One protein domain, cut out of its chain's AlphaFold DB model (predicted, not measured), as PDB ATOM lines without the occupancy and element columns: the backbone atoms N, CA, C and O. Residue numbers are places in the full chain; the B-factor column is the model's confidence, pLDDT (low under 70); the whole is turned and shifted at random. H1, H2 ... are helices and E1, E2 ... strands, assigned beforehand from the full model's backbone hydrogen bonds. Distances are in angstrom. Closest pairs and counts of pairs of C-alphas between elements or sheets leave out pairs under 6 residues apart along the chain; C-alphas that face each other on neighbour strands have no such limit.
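Overview. This is residues 81 to 161 of the 161 residues of an uncharacterized protein of Scophthalmus maximus (UniProt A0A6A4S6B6). Little regular structure: mostly loops, with a two-stranded hairpin, E1 and E2, along one side and helix H1 following E2 after a tight link. Residues 108 to 113 of the hairpin's long loop and the tail, residues 154 to 161 with short H2, stick out. The printed part has 81 residues, 28 in named elements, ordered E1, E2, H1, H2; the class is mixed, the sheet antiparallel. It is compact, radius of gyration of the C-alphas 13.4 A, spanning 36 by 33 by 24 A.

Arrangement. E1, residues 97 to 102, and E2, residues 117 to 121, form a hairpin, antiparallel at 171 degrees; N 120 and O 99 are 2.7 A apart, within hydrogen-bond range. The closest C-alphas of E2 and H1, residues 124 to 136, are those of Tyr 121 and Arg 127, 6.1 A. H2, residues 156 to 159, is apart from E1, E2 and H1. In H1 every O i to N i+4 pair is within hydrogen-bond range; H2 is too short for one.

Along the chain. E1 begins at C-alpha 97 (-23.136, -35.293, -0.958) and spans 14.1 A, E2 12.8 A. H1 spans 18.6 A; H2 ends at C-alpha 159 (-44.285, -28.247, -12.421).

Size, cuts and confidence. The printed part has no cut. E1 to E2 and H1 to H2 are long links. Residues 81 to 94 and 160 to 161 are under pLDDT 70.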
ATOM      1  N   PRO A  81     -30.246 -35.933  -9.769       48.59
ATOM      2  CA  PRO A  81     -29.991 -37.341 -10.112       48.59
ATOM      3  C   PRO A  81     -28.555 -37.886  -9.955       48.59
ATOM      4  O   PRO A  81     -27.661 -37.542 -10.720       48.59
ATOM      5  N   GLU A  82     -28.367 -38.849  -9.031       46.69
ATOM      6  CA  GLU A  82     -27.158 -39.684  -8.840       46.69
ATOM      7  C   GLU A  82     -26.907 -40.687  -9.962       46.69
ATOM      8  O   GLU A  82     -27.088 -41.882  -9.834       46.69
ATOM      9  N   ASN A  83     -26.397 -40.215 -11.093       45.75
ATOM     10  CA  ASN A  83     -25.459 -41.045 -11.851       45.75
ATOM     11  C   ASN A  83     -24.380 -40.184 -12.510       45.75
ATOM     12  O   ASN A  83     -24.223 -40.143 -13.728       45.75
ATOM     13  N   ILE A  84     -23.632 -39.486 -11.656       47.12
ATOM     14  CA  ILE A  84     -22.339 -38.884 -11.990       47.12
ATOM     15  C   ILE A  84     -21.254 -39.550 -11.128       47.12
ATOM     16  O   ILE A  84     -20.326 -38.907 -10.661       47.12
ATOM     17  N   GLU A  85     -21.319 -40.865 -10.923       44.00
ATOM     18  CA  GLU A  85     -20.114 -41.623 -10.560       44.00
ATOM     19  C   GLU A  85     -19.289 -41.851 -11.832       44.00
ATOM     20  O   GLU A  85     -19.213 -42.958 -12.367       44.00
ATOM     21  N   GLY A  86     -18.743 -40.761 -12.383       41.69
ATOM     22  CA  GLY A  86     -17.827 -40.779 -13.528       41.69
ATOM     23  C   GLY A  86     -18.299 -40.039 -14.782       41.69
ATOM     24  O   GLY A  86     -17.794 -40.331 -15.867       41.69
ATOM     25  N   ALA A  87     -19.236 -39.085 -14.685       42.62
ATOM     26  CA  ALA A  87     -19.188 -38.005 -15.675       42.62
ATOM     27  C   ALA A  87     -17.880 -37.251 -15.407       42.62
ATOM     28  O   ALA A  87     -17.545 -37.010 -14.245       42.62
ATOM     29  N   GLN A  88     -17.119 -36.957 -16.462       45.72
ATOM     30  CA  GLN A  88     -15.907 -36.147 -16.353       45.72
ATOM     31  C   GLN A  88     -16.186 -34.918 -15.479       45.72
ATOM     32  O   GLN A  88     -17.308 -34.404 -15.543       45.72
ATOM     33  N   PRO A  89     -15.220 -34.488 -14.649       43.50
ATOM     34  CA  PRO A  89     -15.489 -33.542 -13.584       43.50
ATOM     35  C   PRO A  89     -16.137 -32.288 -14.168       43.50
ATOM     36  O   PRO A  89     -15.512 -31.526 -14.896       43.50
ATOM     37  N   LEU A  90     -17.422 -32.093 -13.865       51.62
ATOM     38  CA  LEU A  90     -18.105 -30.819 -14.090       51.62
ATOM     39  C   LEU A  90     -17.563 -29.747 -13.126       51.62
ATOM     40  O   LEU A  90     -17.814 -28.561 -13.299       51.62
ATOM     41  N   LEU A  91     -16.841 -30.200 -12.098       51.25
ATOM     42  CA  LEU A  91     -16.178 -29.449 -11.045       51.25
ATOM     43  C   LEU A  91     -14.820 -30.106 -10.784       51.25
ATOM     44  O   LEU A  91     -14.740 -31.332 -10.796       51.25
ATOM     45  N   ASP A  92     -13.789 -29.321 -10.477       51.22
ATOM     46  CA  ASP A  92     -12.406 -29.791 -10.263       51.22
ATOM     47  C   ASP A  92     -12.246 -30.824  -9.122       51.22
ATOM     48  O   ASP A  92     -11.200 -31.454  -8.983       51.22
ATOM     49  N   SER A  93     -13.288 -31.028  -8.308       60.22
ATOM     50  CA  SER A  93     -13.360 -32.044  -7.253       60.22
ATOM     51  C   SER A  93     -14.758 -32.666  -7.168       60.22
ATOM     52  O   SER A  93     -15.759 -32.046  -7.541       60.22
ATOM     53  N   ALA A  94     -14.830 -33.911  -6.682       66.44
ATOM     54  CA  ALA A  94     -16.100 -34.598  -6.469       66.44
ATOM     55  C   ALA A  94     -16.948 -33.834  -5.431       66.44
ATOM     56  O   ALA A  94     -16.432 -33.483  -4.367       66.44
ATOM     57  N   PRO A  95     -18.232 -33.554  -5.715       73.75
ATOM     58  CA  PRO A  95     -19.071 -32.795  -4.801       73.75
ATOM     59  C   PRO A  95     -19.369 -33.596  -3.530       73.75
ATOM     60  O   PRO A  95     -19.673 -34.784  -3.585       73.75
ATOM     61  N   GLU A  96     -19.342 -32.917  -2.385       80.19
ATOM     62  CA  GLU A  96     -19.742 -33.489  -1.100       80.19
ATOM     63  C   GLU A  96     -21.272 -33.665  -1.055       80.19
ATOM     64  O   GLU A  96     -22.040 -32.692  -1.090       80.19
ATOM     65  N   LEU A  97     -21.723 -34.920  -1.018       80.00
ATOM     66  CA  LEU A  97     -23.136 -35.293  -0.958       80.00
ATOM     67  C   LEU A  97     -23.511 -35.708   0.468       80.00
ATOM     68  O   LEU A  97     -22.818 -36.500   1.095       80.00
ATOM     69  N   GLU A  98     -24.638 -35.200   0.959       79.44
ATOM     70  CA  GLU A  98     -25.240 -35.613   2.232       79.44
ATOM     71  C   GLU A  98     -25.974 -36.954   2.084       79.44
ATOM     72  O   GLU A  98     -25.982 -37.781   2.993       79.44
ATOM     73  N   ARG A  99     -26.613 -37.177   0.931       79.81
ATOM     74  CA  ARG A  99     -27.338 -38.414   0.626       79.81
ATOM     75  C   ARG A  99     -27.435 -38.601  -0.873       79.81
ATOM     76  O   ARG A  99     -27.600 -37.631  -1.601       79.81
ATOM     77  N   ALA A 100     -27.438 -39.840  -1.331       81.50
ATOM     78  CA  ALA A 100     -27.753 -40.157  -2.708       81.50
ATOM     79  C   ALA A 100     -28.506 -41.500  -2.741       81.50
ATOM     80  O   ALA A 100     -28.178 -42.424  -1.994       81.50
ATOM     81  N   HIS A 101     -29.653 -41.533  -3.423       77.38
ATOM     82  CA  HIS A 101     -30.493 -42.727  -3.513       77.38
ATOM     83  C   HIS A 101     -31.383 -42.720  -4.756       77.38
ATOM     84  O   HIS A 101     -31.701 -41.676  -5.315       77.38
ATOM     85  N   ARG A 102     -31.871 -43.893  -5.166       79.19
ATOM     86  CA  ARG A 102     -32.844 -44.013  -6.267       79.19
ATOM     87  C   ARG A 102     -34.255 -43.647  -5.808       79.19
ATOM     88  O   ARG A 102     -34.626 -43.954  -4.678       79.19
ATOM     89  N   MET A 103     -35.048 -43.074  -6.717       77.25
ATOM     90  CA  MET A 103     -36.475 -42.816  -6.501       77.25
ATOM     91  C   MET A 103     -37.198 -44.077  -6.021       77.25
ATOM     92  O   MET A 103     -36.940 -45.181  -6.518       77.25
ATOM     93  N   LEU A 104     -38.143 -43.895  -5.097       77.19
ATOM     94  CA  LEU A 104     -38.992 -44.960  -4.566       77.19
ATOM     95  C   LEU A 104     -40.105 -45.322  -5.568       77.19
ATOM     96  O   LEU A 104     -41.289 -45.150  -5.307       77.19
ATOM     97  N   ALA A 105     -39.707 -45.790  -6.747       76.44
ATOM     98  CA  ALA A 105     -40.592 -46.309  -7.789       76.44
ATOM     99  C   ALA A 105     -40.395 -47.829  -7.940       76.44
ATOM    100  O   ALA A 105     -39.332 -48.331  -7.550       76.44
ATOM    101  N   PRO A 106     -41.351 -48.582  -8.517       79.38
ATOM    102  CA  PRO A 106     -41.166 -49.997  -8.838       79.38
ATOM    103  C   PRO A 106     -39.871 -50.253  -9.620       79.38
ATOM    104  O   PRO A 106     -39.368 -49.380 -10.334       79.38
ATOM    105  N   LYS A 107     -39.277 -51.438  -9.446       77.81
ATOM    106  CA  LYS A 107     -38.051 -51.795 -10.170       77.81
ATOM    107  C   LYS A 107     -38.376 -51.870 -11.673       77.81
ATOM    108  O   LYS A 107     -39.294 -52.609 -12.015       77.81
ATOM    109  N   PRO A 108     -37.639 -51.150 -12.538       84.81
ATOM    110  CA  PRO A 108     -37.908 -51.153 -13.968       84.81
ATOM    111  C   PRO A 108     -37.672 -52.550 -14.548       84.81
ATOM    112  O   PRO A 108     -36.744 -53.256 -14.131       84.81
ATOM    113  N   GLY A 109     -38.524 -52.936 -15.494       82.38
ATOM    114  CA  GLY A 109     -38.411 -54.166 -16.265       82.38
ATOM    115  C   GLY A 109     -37.241 -54.145 -17.263       82.38
ATOM    116  O   GLY A 109     -36.575 -53.120 -17.445       82.38
ATOM    117  N   PRO A 110     -36.953 -55.277 -17.931       82.31
ATOM    118  CA  PRO A 110     -35.911 -55.347 -18.952       82.31
ATOM    119  C   PRO A 110     -36.186 -54.359 -20.097       82.31
ATOM    120  O   PRO A 110     -37.226 -54.430 -20.743       82.31
ATOM    121  N   GLY A 111     -35.250 -53.441 -20.353       81.81
ATOM    122  CA  GLY A 111     -35.368 -52.431 -21.415       81.81
ATOM    123  C   GLY A 111     -36.116 -51.150 -21.025       81.81
ATOM    124  O   GLY A 111     -36.146 -50.204 -21.811       81.81
ATOM    125  N   GLU A 112     -36.673 -51.073 -19.814       82.25
ATOM    126  CA  GLU A 112     -37.286 -49.847 -19.307       82.25
ATOM    127  C   GLU A 112     -36.242 -48.822 -18.845       82.25
ATOM    128  O   GLU A 112     -35.091 -49.139 -18.522       82.25
ATOM    129  N   LYS A 113     -36.655 -47.550 -18.796       80.12
ATOM    130  CA  LYS A 113     -35.784 -46.454 -18.361       80.12
ATOM    131  C   LYS A 113     -35.348 -46.675 -16.901       80.12
ATOM    132  O   LYS A 113     -36.202 -46.913 -16.045       80.12
ATOM    133  N   PRO A 114     -34.046 -46.551 -16.579       83.19
ATOM    134  CA  PRO A 114     -33.580 -46.624 -15.198       83.19
ATOM    135  C   PRO A 114     -34.284 -45.593 -14.313       83.19
ATOM    136  O   PRO A 114     -34.537 -44.468 -14.745       83.19
ATOM    137  N   ARG A 115     -34.552 -45.956 -13.050       82.94
ATOM    138  CA  ARG A 115     -35.117 -45.013 -12.072       82.94
ATOM    139  C   ARG A 115     -34.228 -43.783 -11.962       82.94
ATOM    140  O   ARG A 115     -33.009 -43.927 -11.810       82.94
ATOM    141  N   ALA A 116     -34.872 -42.616 -11.976       84.06
ATOM    142  CA  ALA A 116     -34.244 -41.371 -11.583       84.06
ATOM    143  C   ALA A 116     -33.694 -41.496 -10.164       84.06
ATOM    144  O   ALA A 116     -34.081 -42.360  -9.367       84.06
ATOM    145  N   ILE A 117     -32.718 -40.657  -9.890       80.94
ATOM    146  CA  ILE A 117     -31.896 -40.759  -8.705       80.94
ATOM    147  C   ILE A 117     -31.993 -39.399  -8.001       80.94
ATOM    148  O   ILE A 117     -32.455 -38.429  -8.601       80.94
ATOM    149  N   VAL A 118     -31.695 -39.343  -6.713       81.50
ATOM    150  CA  VAL A 118     -31.955 -38.199  -5.841       81.50
ATOM    151  C   VAL A 118     -30.752 -38.019  -4.911       81.50
ATOM    152  O   VAL A 118     -30.515 -38.820  -4.009       81.50
ATOM    153  N   MET A 119     -29.997 -36.957  -5.159       79.81
ATOM    154  CA  MET A 119     -28.728 -36.522  -4.579       79.81
ATOM    155  C   MET A 119     -29.006 -35.290  -3.763       79.81
ATOM    156  O   MET A 119     -29.255 -34.236  -4.335       79.81
ATOM    157  N   ARG A 120     -28.892 -35.408  -2.454       81.06
ATOM    158  CA  ARG A 120     -28.873 -34.285  -1.543       81.06
ATOM    159  C   ARG A 120     -27.443 -33.782  -1.392       81.06
ATOM    160  O   ARG A 120     -26.599 -34.499  -0.860       81.06
ATOM    161  N   TYR A 121     -27.163 -32.566  -1.847       81.69
ATOM    162  CA  TYR A 121     -25.848 -31.945  -1.654       81.69
ATOM    163  C   TYR A 121     -25.679 -31.461  -0.222       81.69
ATOM    164  O   TYR A 121     -26.612 -30.905   0.358       81.69
ATOM    165  N   HIS A 122     -24.459 -31.589   0.302       83.19
ATOM    166  CA  HIS A 122     -24.113 -30.997   1.589       83.19
ATOM    167  C   HIS A 122     -24.157 -29.459   1.532       83.19
ATOM    168  O   HIS A 122     -24.566 -28.800   2.485       83.19
ATOM    169  N   ARG A 123     -23.786 -28.871   0.382       85.62
ATOM    170  CA  ARG A 123     -23.763 -27.415   0.163       85.62
ATOM    171  C   ARG A 123     -24.665 -27.001  -0.997       85.62
ATOM    172  O   ARG A 123     -24.496 -27.461  -2.126       85.62
ATOM    173  N   PHE A 124     -25.559 -26.046  -0.736       83.31
ATOM    174  CA  PHE A 124     -26.482 -25.495  -1.738       83.31
ATOM    175  C   PHE A 124     -25.758 -24.875  -2.949       83.31
ATOM    176  O   PHE A 124     -26.158 -25.080  -4.089       83.31
ATOM    177  N   GLN A 125     -24.642 -24.180  -2.717       86.62
ATOM    178  CA  GLN A 125     -23.839 -23.549  -3.775       86.62
ATOM    179  C   GLN A 125     -23.314 -24.577  -4.788       86.62
ATOM    180  O   GLN A 125     -23.357 -24.348  -5.994       86.62
ATOM    181  N   THR A 126     -22.864 -25.740  -4.305       85.12
ATOM    182  CA  THR A 126     -22.401 -26.843  -5.154       85.12
ATOM    183  C   THR A 126     -23.541 -27.383  -6.015       85.12
ATOM    184  O   THR A 126     -23.355 -27.575  -7.216       85.12
ATOM    185  N   ARG A 127     -24.741 -27.545  -5.440       86.00
ATOM    186  CA  ARG A 127     -25.952 -27.932  -6.181       86.00
ATOM    187  C   ARG A 127     -26.269 -26.934  -7.295       86.00
ATOM    188  O   ARG A 127     -26.500 -27.347  -8.428       86.00
ATOM    189  N   GLU A 128     -26.248 -25.632  -7.010       86.94
ATOM    190  CA  GLU A 128     -26.521 -24.600  -8.022       86.94
ATOM    191  C   GLU A 128     -25.497 -24.584  -9.160       86.94
ATOM    192  O   GLU A 128     -25.880 -24.432 -10.322       86.94
ATOM    193  N   LEU A 129     -24.211 -24.765  -8.849       87.88
ATOM    194  CA  LEU A 129     -23.163 -24.863  -9.865       87.88
ATOM    195  C   LEU A 129     -23.390 -26.075 -10.771       87.88
ATOM    196  O   LEU A 129     -23.398 -25.921 -11.989       87.88
ATOM    197  N   VAL A 130     -23.665 -27.252 -10.196       85.56
ATOM    198  CA  VAL A 130     -23.943 -28.468 -10.978       85.56
ATOM    199  C   VAL A 130     -25.152 -28.271 -11.889       85.56
ATOM    200  O   VAL A 130     -25.074 -28.586 -13.075       85.56
ATOM    201  N   VAL A 131     -26.254 -27.713 -11.381       87.00
ATOM    202  CA  VAL A 131     -27.447 -27.433 -12.198       87.00
ATOM    203  C   VAL A 131     -27.133 -26.451 -13.323       87.00
ATOM    204  O   VAL A 131     -27.556 -26.655 -14.462       87.00
ATOM    205  N   ARG A 132     -26.393 -25.381 -13.027       88.12
ATOM    206  CA  ARG A 132     -26.022 -24.357 -14.010       88.12
ATOM    207  C   ARG A 132     -25.180 -24.948 -15.134       88.12
ATOM    208  O   ARG A 132     -25.486 -24.724 -16.304       88.12
ATOM    209  N   GLU A 133     -24.155 -25.716 -14.792       86.50
ATOM    210  CA  GLU A 133     -23.289 -26.355 -15.777       86.50
ATOM    211  C   GLU A 133     -24.032 -27.452 -16.556       86.50
ATOM    212  O   GLU A 133     -23.927 -27.529 -17.781       86.50
ATOM    213  N   ALA A 134     -24.900 -28.223 -15.897       86.56
ATOM    214  CA  ALA A 134     -25.752 -29.194 -16.575       86.56
ATOM    215  C   ALA A 134     -26.719 -28.541 -17.577       86.56
ATOM    216  O   ALA A 134     -26.940 -29.080 -18.664       86.56
ATOM    217  N   ARG A 135     -27.269 -27.361 -17.251       86.44
ATOM    218  CA  ARG A 135     -28.095 -26.568 -18.177       86.44
ATOM    219  C   ARG A 135     -27.297 -26.099 -19.391       86.44
ATOM    220  O   ARG A 135     -27.817 -26.167 -20.502       86.44
ATOM    221  N   LYS A 136     -26.040 -25.675 -19.211       86.88
ATOM    222  CA  LYS A 136     -25.147 -25.303 -20.327       86.88
ATOM    223  C   LYS A 136     -24.825 -26.497 -21.231       86.88
ATOM    224  O   LYS A 136     -24.773 -26.356 -22.449       86.88
ATOM    225  N   LEU A 137     -24.646 -27.680 -20.642       84.19
ATOM    226  CA  LEU A 137     -24.314 -28.925 -21.345       84.19
ATOM    227  C   LEU A 137     -25.543 -29.758 -21.748       84.19
ATOM    228  O   LEU A 137     -25.410 -30.940 -22.091       84.19
ATOM    229  N   ARG A 138     -26.748 -29.173 -21.715       80.44
ATOM    230  CA  ARG A 138     -28.005 -29.885 -21.977       80.44
ATOM    231  C   ARG A 138     -27.952 -30.616 -23.326       80.44
ATOM    232  O   ARG A 138     -27.621 -30.034 -24.353       80.44
ATOM    233  N   GLY A 139     -28.255 -31.916 -23.310       77.81
ATOM    234  CA  GLY A 139     -28.229 -32.792 -24.492       77.81
ATOM    235  C   GLY A 139     -26.844 -33.313 -24.900       77.81
ATOM    236  O   GLY A 139     -26.761 -34.221 -25.723       77.81
ATOM    237  N   LYS A 140     -25.759 -32.793 -24.314       83.88
ATOM    238  CA  LYS A 140     -24.377 -33.226 -24.589       83.88
ATOM    239  C   LYS A 140     -23.785 -34.082 -23.472       83.88
ATOM    240  O   LYS A 140     -22.787 -34.764 -23.693       83.88
ATOM    241  N   LEU A 141     -24.397 -34.060 -22.290       84.31
ATOM    242  CA  LEU A 141     -23.921 -34.807 -21.136       84.31
ATOM    243  C   LEU A 141     -24.103 -36.317 -21.346       84.31
ATOM    244  O   LEU A 141     -25.214 -36.798 -21.582       84.31
ATOM    245  N   LYS A 142     -22.997 -37.062 -21.255       84.25
ATOM    246  CA  LYS A 142     -22.971 -38.518 -21.404       84.25
ATOM    247  C   LYS A 142     -22.235 -39.161 -20.238       84.25
ATOM    248  O   LYS A 142     -21.192 -38.677 -19.811       84.25
ATOM    249  N   TYR A 143     -22.753 -40.292 -19.786       80.12
ATOM    250  CA  TYR A 143     -22.121 -41.173 -18.819       80.12
ATOM    251  C   TYR A 143     -21.943 -42.556 -19.443       80.12
ATOM    252  O   TYR A 143     -22.913 -43.149 -19.913       80.12
ATOM    253  N   LYS A 144     -20.702 -43.059 -19.500       81.81
ATOM    254  CA  LYS A 144     -20.363 -44.339 -20.163       81.81
ATOM    255  C   LYS A 144     -20.969 -44.456 -21.576       81.81
ATOM    256  O   LYS A 144     -21.545 -45.472 -21.943       81.81
ATOM    257  N   GLY A 145     -20.908 -43.365 -22.346       81.56
ATOM    258  CA  GLY A 145     -21.475 -43.278 -23.700       81.56
ATOM    259  C   GLY A 145     -22.999 -43.085 -23.771       81.56
ATOM    260  O   GLY A 145     -23.499 -42.709 -24.829       81.56
ATOM    261  N   SER A 146     -23.726 -43.254 -22.663       81.19
ATOM    262  CA  SER A 146     -25.180 -43.069 -22.594       81.19
ATOM    263  C   SER A 146     -25.541 -41.622 -22.246       81.19
ATOM    264  O   SER A 146     -24.927 -41.055 -21.342       81.19
ATOM    265  N   PRO A 147     -26.518 -40.994 -22.921       84.19
ATOM    266  CA  PRO A 147     -26.952 -39.645 -22.578       84.19
ATOM    267  C   PRO A 147     -27.578 -39.621 -21.182       84.19
ATOM    268  O   PRO A 147     -28.355 -40.507 -20.825       84.19
ATOM    269  N   ILE A 148     -27.255 -38.591 -20.406       85.00
ATOM    270  CA  ILE A 148     -27.851 -38.363 -19.089       85.00
ATOM    271  C   ILE A 148     -28.456 -36.965 -19.003       85.00
ATOM    272  O   ILE A 148     -28.069 -36.032 -19.714       85.00
ATOM    273  N   HIS A 149     -29.442 -36.831 -18.124       85.12
ATOM    274  CA  HIS A 149     -30.155 -35.587 -17.888       85.12
ATOM    275  C   HIS A 149     -30.125 -35.270 -16.402       85.12
ATOM    276  O   HIS A 149     -30.421 -36.126 -15.571       85.12
ATOM    277  N   ILE A 150     -29.769 -34.029 -16.093       86.50
ATOM    278  CA  ILE A 150     -29.789 -33.482 -14.743       86.50
ATOM    279  C   ILE A 150     -30.793 -32.344 -14.769       86.50
ATOM    280  O   ILE A 150     -30.725 -31.460 -15.625       86.50
ATOM    281  N   PHE A 151     -31.742 -32.398 -13.853       83.38
ATOM    282  CA  PHE A 151     -32.802 -31.418 -13.701       83.38
ATOM    283  C   PHE A 151     -33.053 -31.204 -12.215       83.38
ATOM    284  O   PHE A 151     -32.706 -32.049 -11.391       83.38
ATOM    285  N   GLU A 152     -33.604 -30.042 -11.894       84.50
ATOM    286  CA  GLU A 152     -33.993 -29.723 -10.528       84.50
ATOM    287  C   GLU A 152     -35.214 -30.552 -10.117       84.50
ATOM    288  O   GLU A 152     -36.124 -30.759 -10.919       84.50
ATOM    289  N   ASP A 153     -35.217 -31.008  -8.867       83.19
ATOM    290  CA  ASP A 153     -36.376 -31.623  -8.228       83.19
ATOM    291  C   ASP A 153     -37.340 -30.509  -7.782       83.19
ATOM    292  O   ASP A 153     -37.000 -29.688  -6.924       83.19
ATOM    293  N   TYR A 154     -38.511 -30.428  -8.414       77.81
ATOM    294  CA  TYR A 154     -39.569 -29.473  -8.079       77.81
ATOM    295  C   TYR A 154     -40.800 -30.230  -7.580       77.81
ATOM    296  O   TYR A 154     -41.097 -31.320  -8.068       77.81
ATOM    297  N   SER A 155     -41.536 -29.637  -6.635       71.75
ATOM    298  CA  SER A 155     -42.830 -30.182  -6.215       71.75
ATOM    299  C   SER A 155     -43.821 -30.150  -7.394       71.75
ATOM    300  O   SER A 155     -43.700 -29.269  -8.257       71.75
ATOM    301  N   PRO A 156     -44.782 -31.087  -7.473       72.56
ATOM    302  CA  PRO A 156     -45.719 -31.171  -8.594       72.56
ATOM    303  C   PRO A 156     -46.486 -29.861  -8.818       72.56
ATOM    304  O   PRO A 156     -46.671 -29.455  -9.959       72.56
ATOM    305  N   GLU A 157     -46.804 -29.120  -7.753       72.50
ATOM    306  CA  GLU A 157     -47.496 -27.828  -7.847       72.50
ATOM    307  C   GLU A 157     -46.678 -26.753  -8.575       72.50
ATOM    308  O   GLU A 157     -47.252 -25.802  -9.089       72.50
ATOM    309  N   ILE A 158     -45.343 -26.854  -8.586       71.94
ATOM    310  CA  ILE A 158     -44.481 -25.941  -9.353       71.94
ATOM    311  C   ILE A 158     -44.370 -26.392 -10.807       71.94
ATOM    312  O   ILE A 158     -44.220 -25.556 -11.688       71.94
ATOM    313  N   VAL A 159     -44.392 -27.701 -11.061       72.50
ATOM    314  CA  VAL A 159     -44.285 -28.247 -12.421       72.50
ATOM    315  C   VAL A 159     -45.574 -28.014 -13.215       72.50
ATOM    316  O   VAL A 159     -45.513 -27.873 -14.433       72.50
ATOM    317  N   GLU A 160     -46.722 -27.977 -12.535       69.19
ATOM    318  CA  GLU A 160     -48.041 -27.723 -13.131       69.19
ATOM    319  C   GLU A 160     -48.369 -26.232 -13.345       69.19
ATOM    320  O   GLU A 160     -49.359 -25.929 -14.013       69.19
ATOM    321  N   GLN A 161     -47.570 -25.310 -12.790       52.12
ATOM    322  CA  GLN A 161     -47.696 -23.856 -12.993       52.12
ATOM    323  C   GLN A 161     -46.997 -23.391 -14.273       52.12
ATOM    324  O   GLN A 161     -47.573 -22.502 -14.942       52.12
TER     325      GLN A 161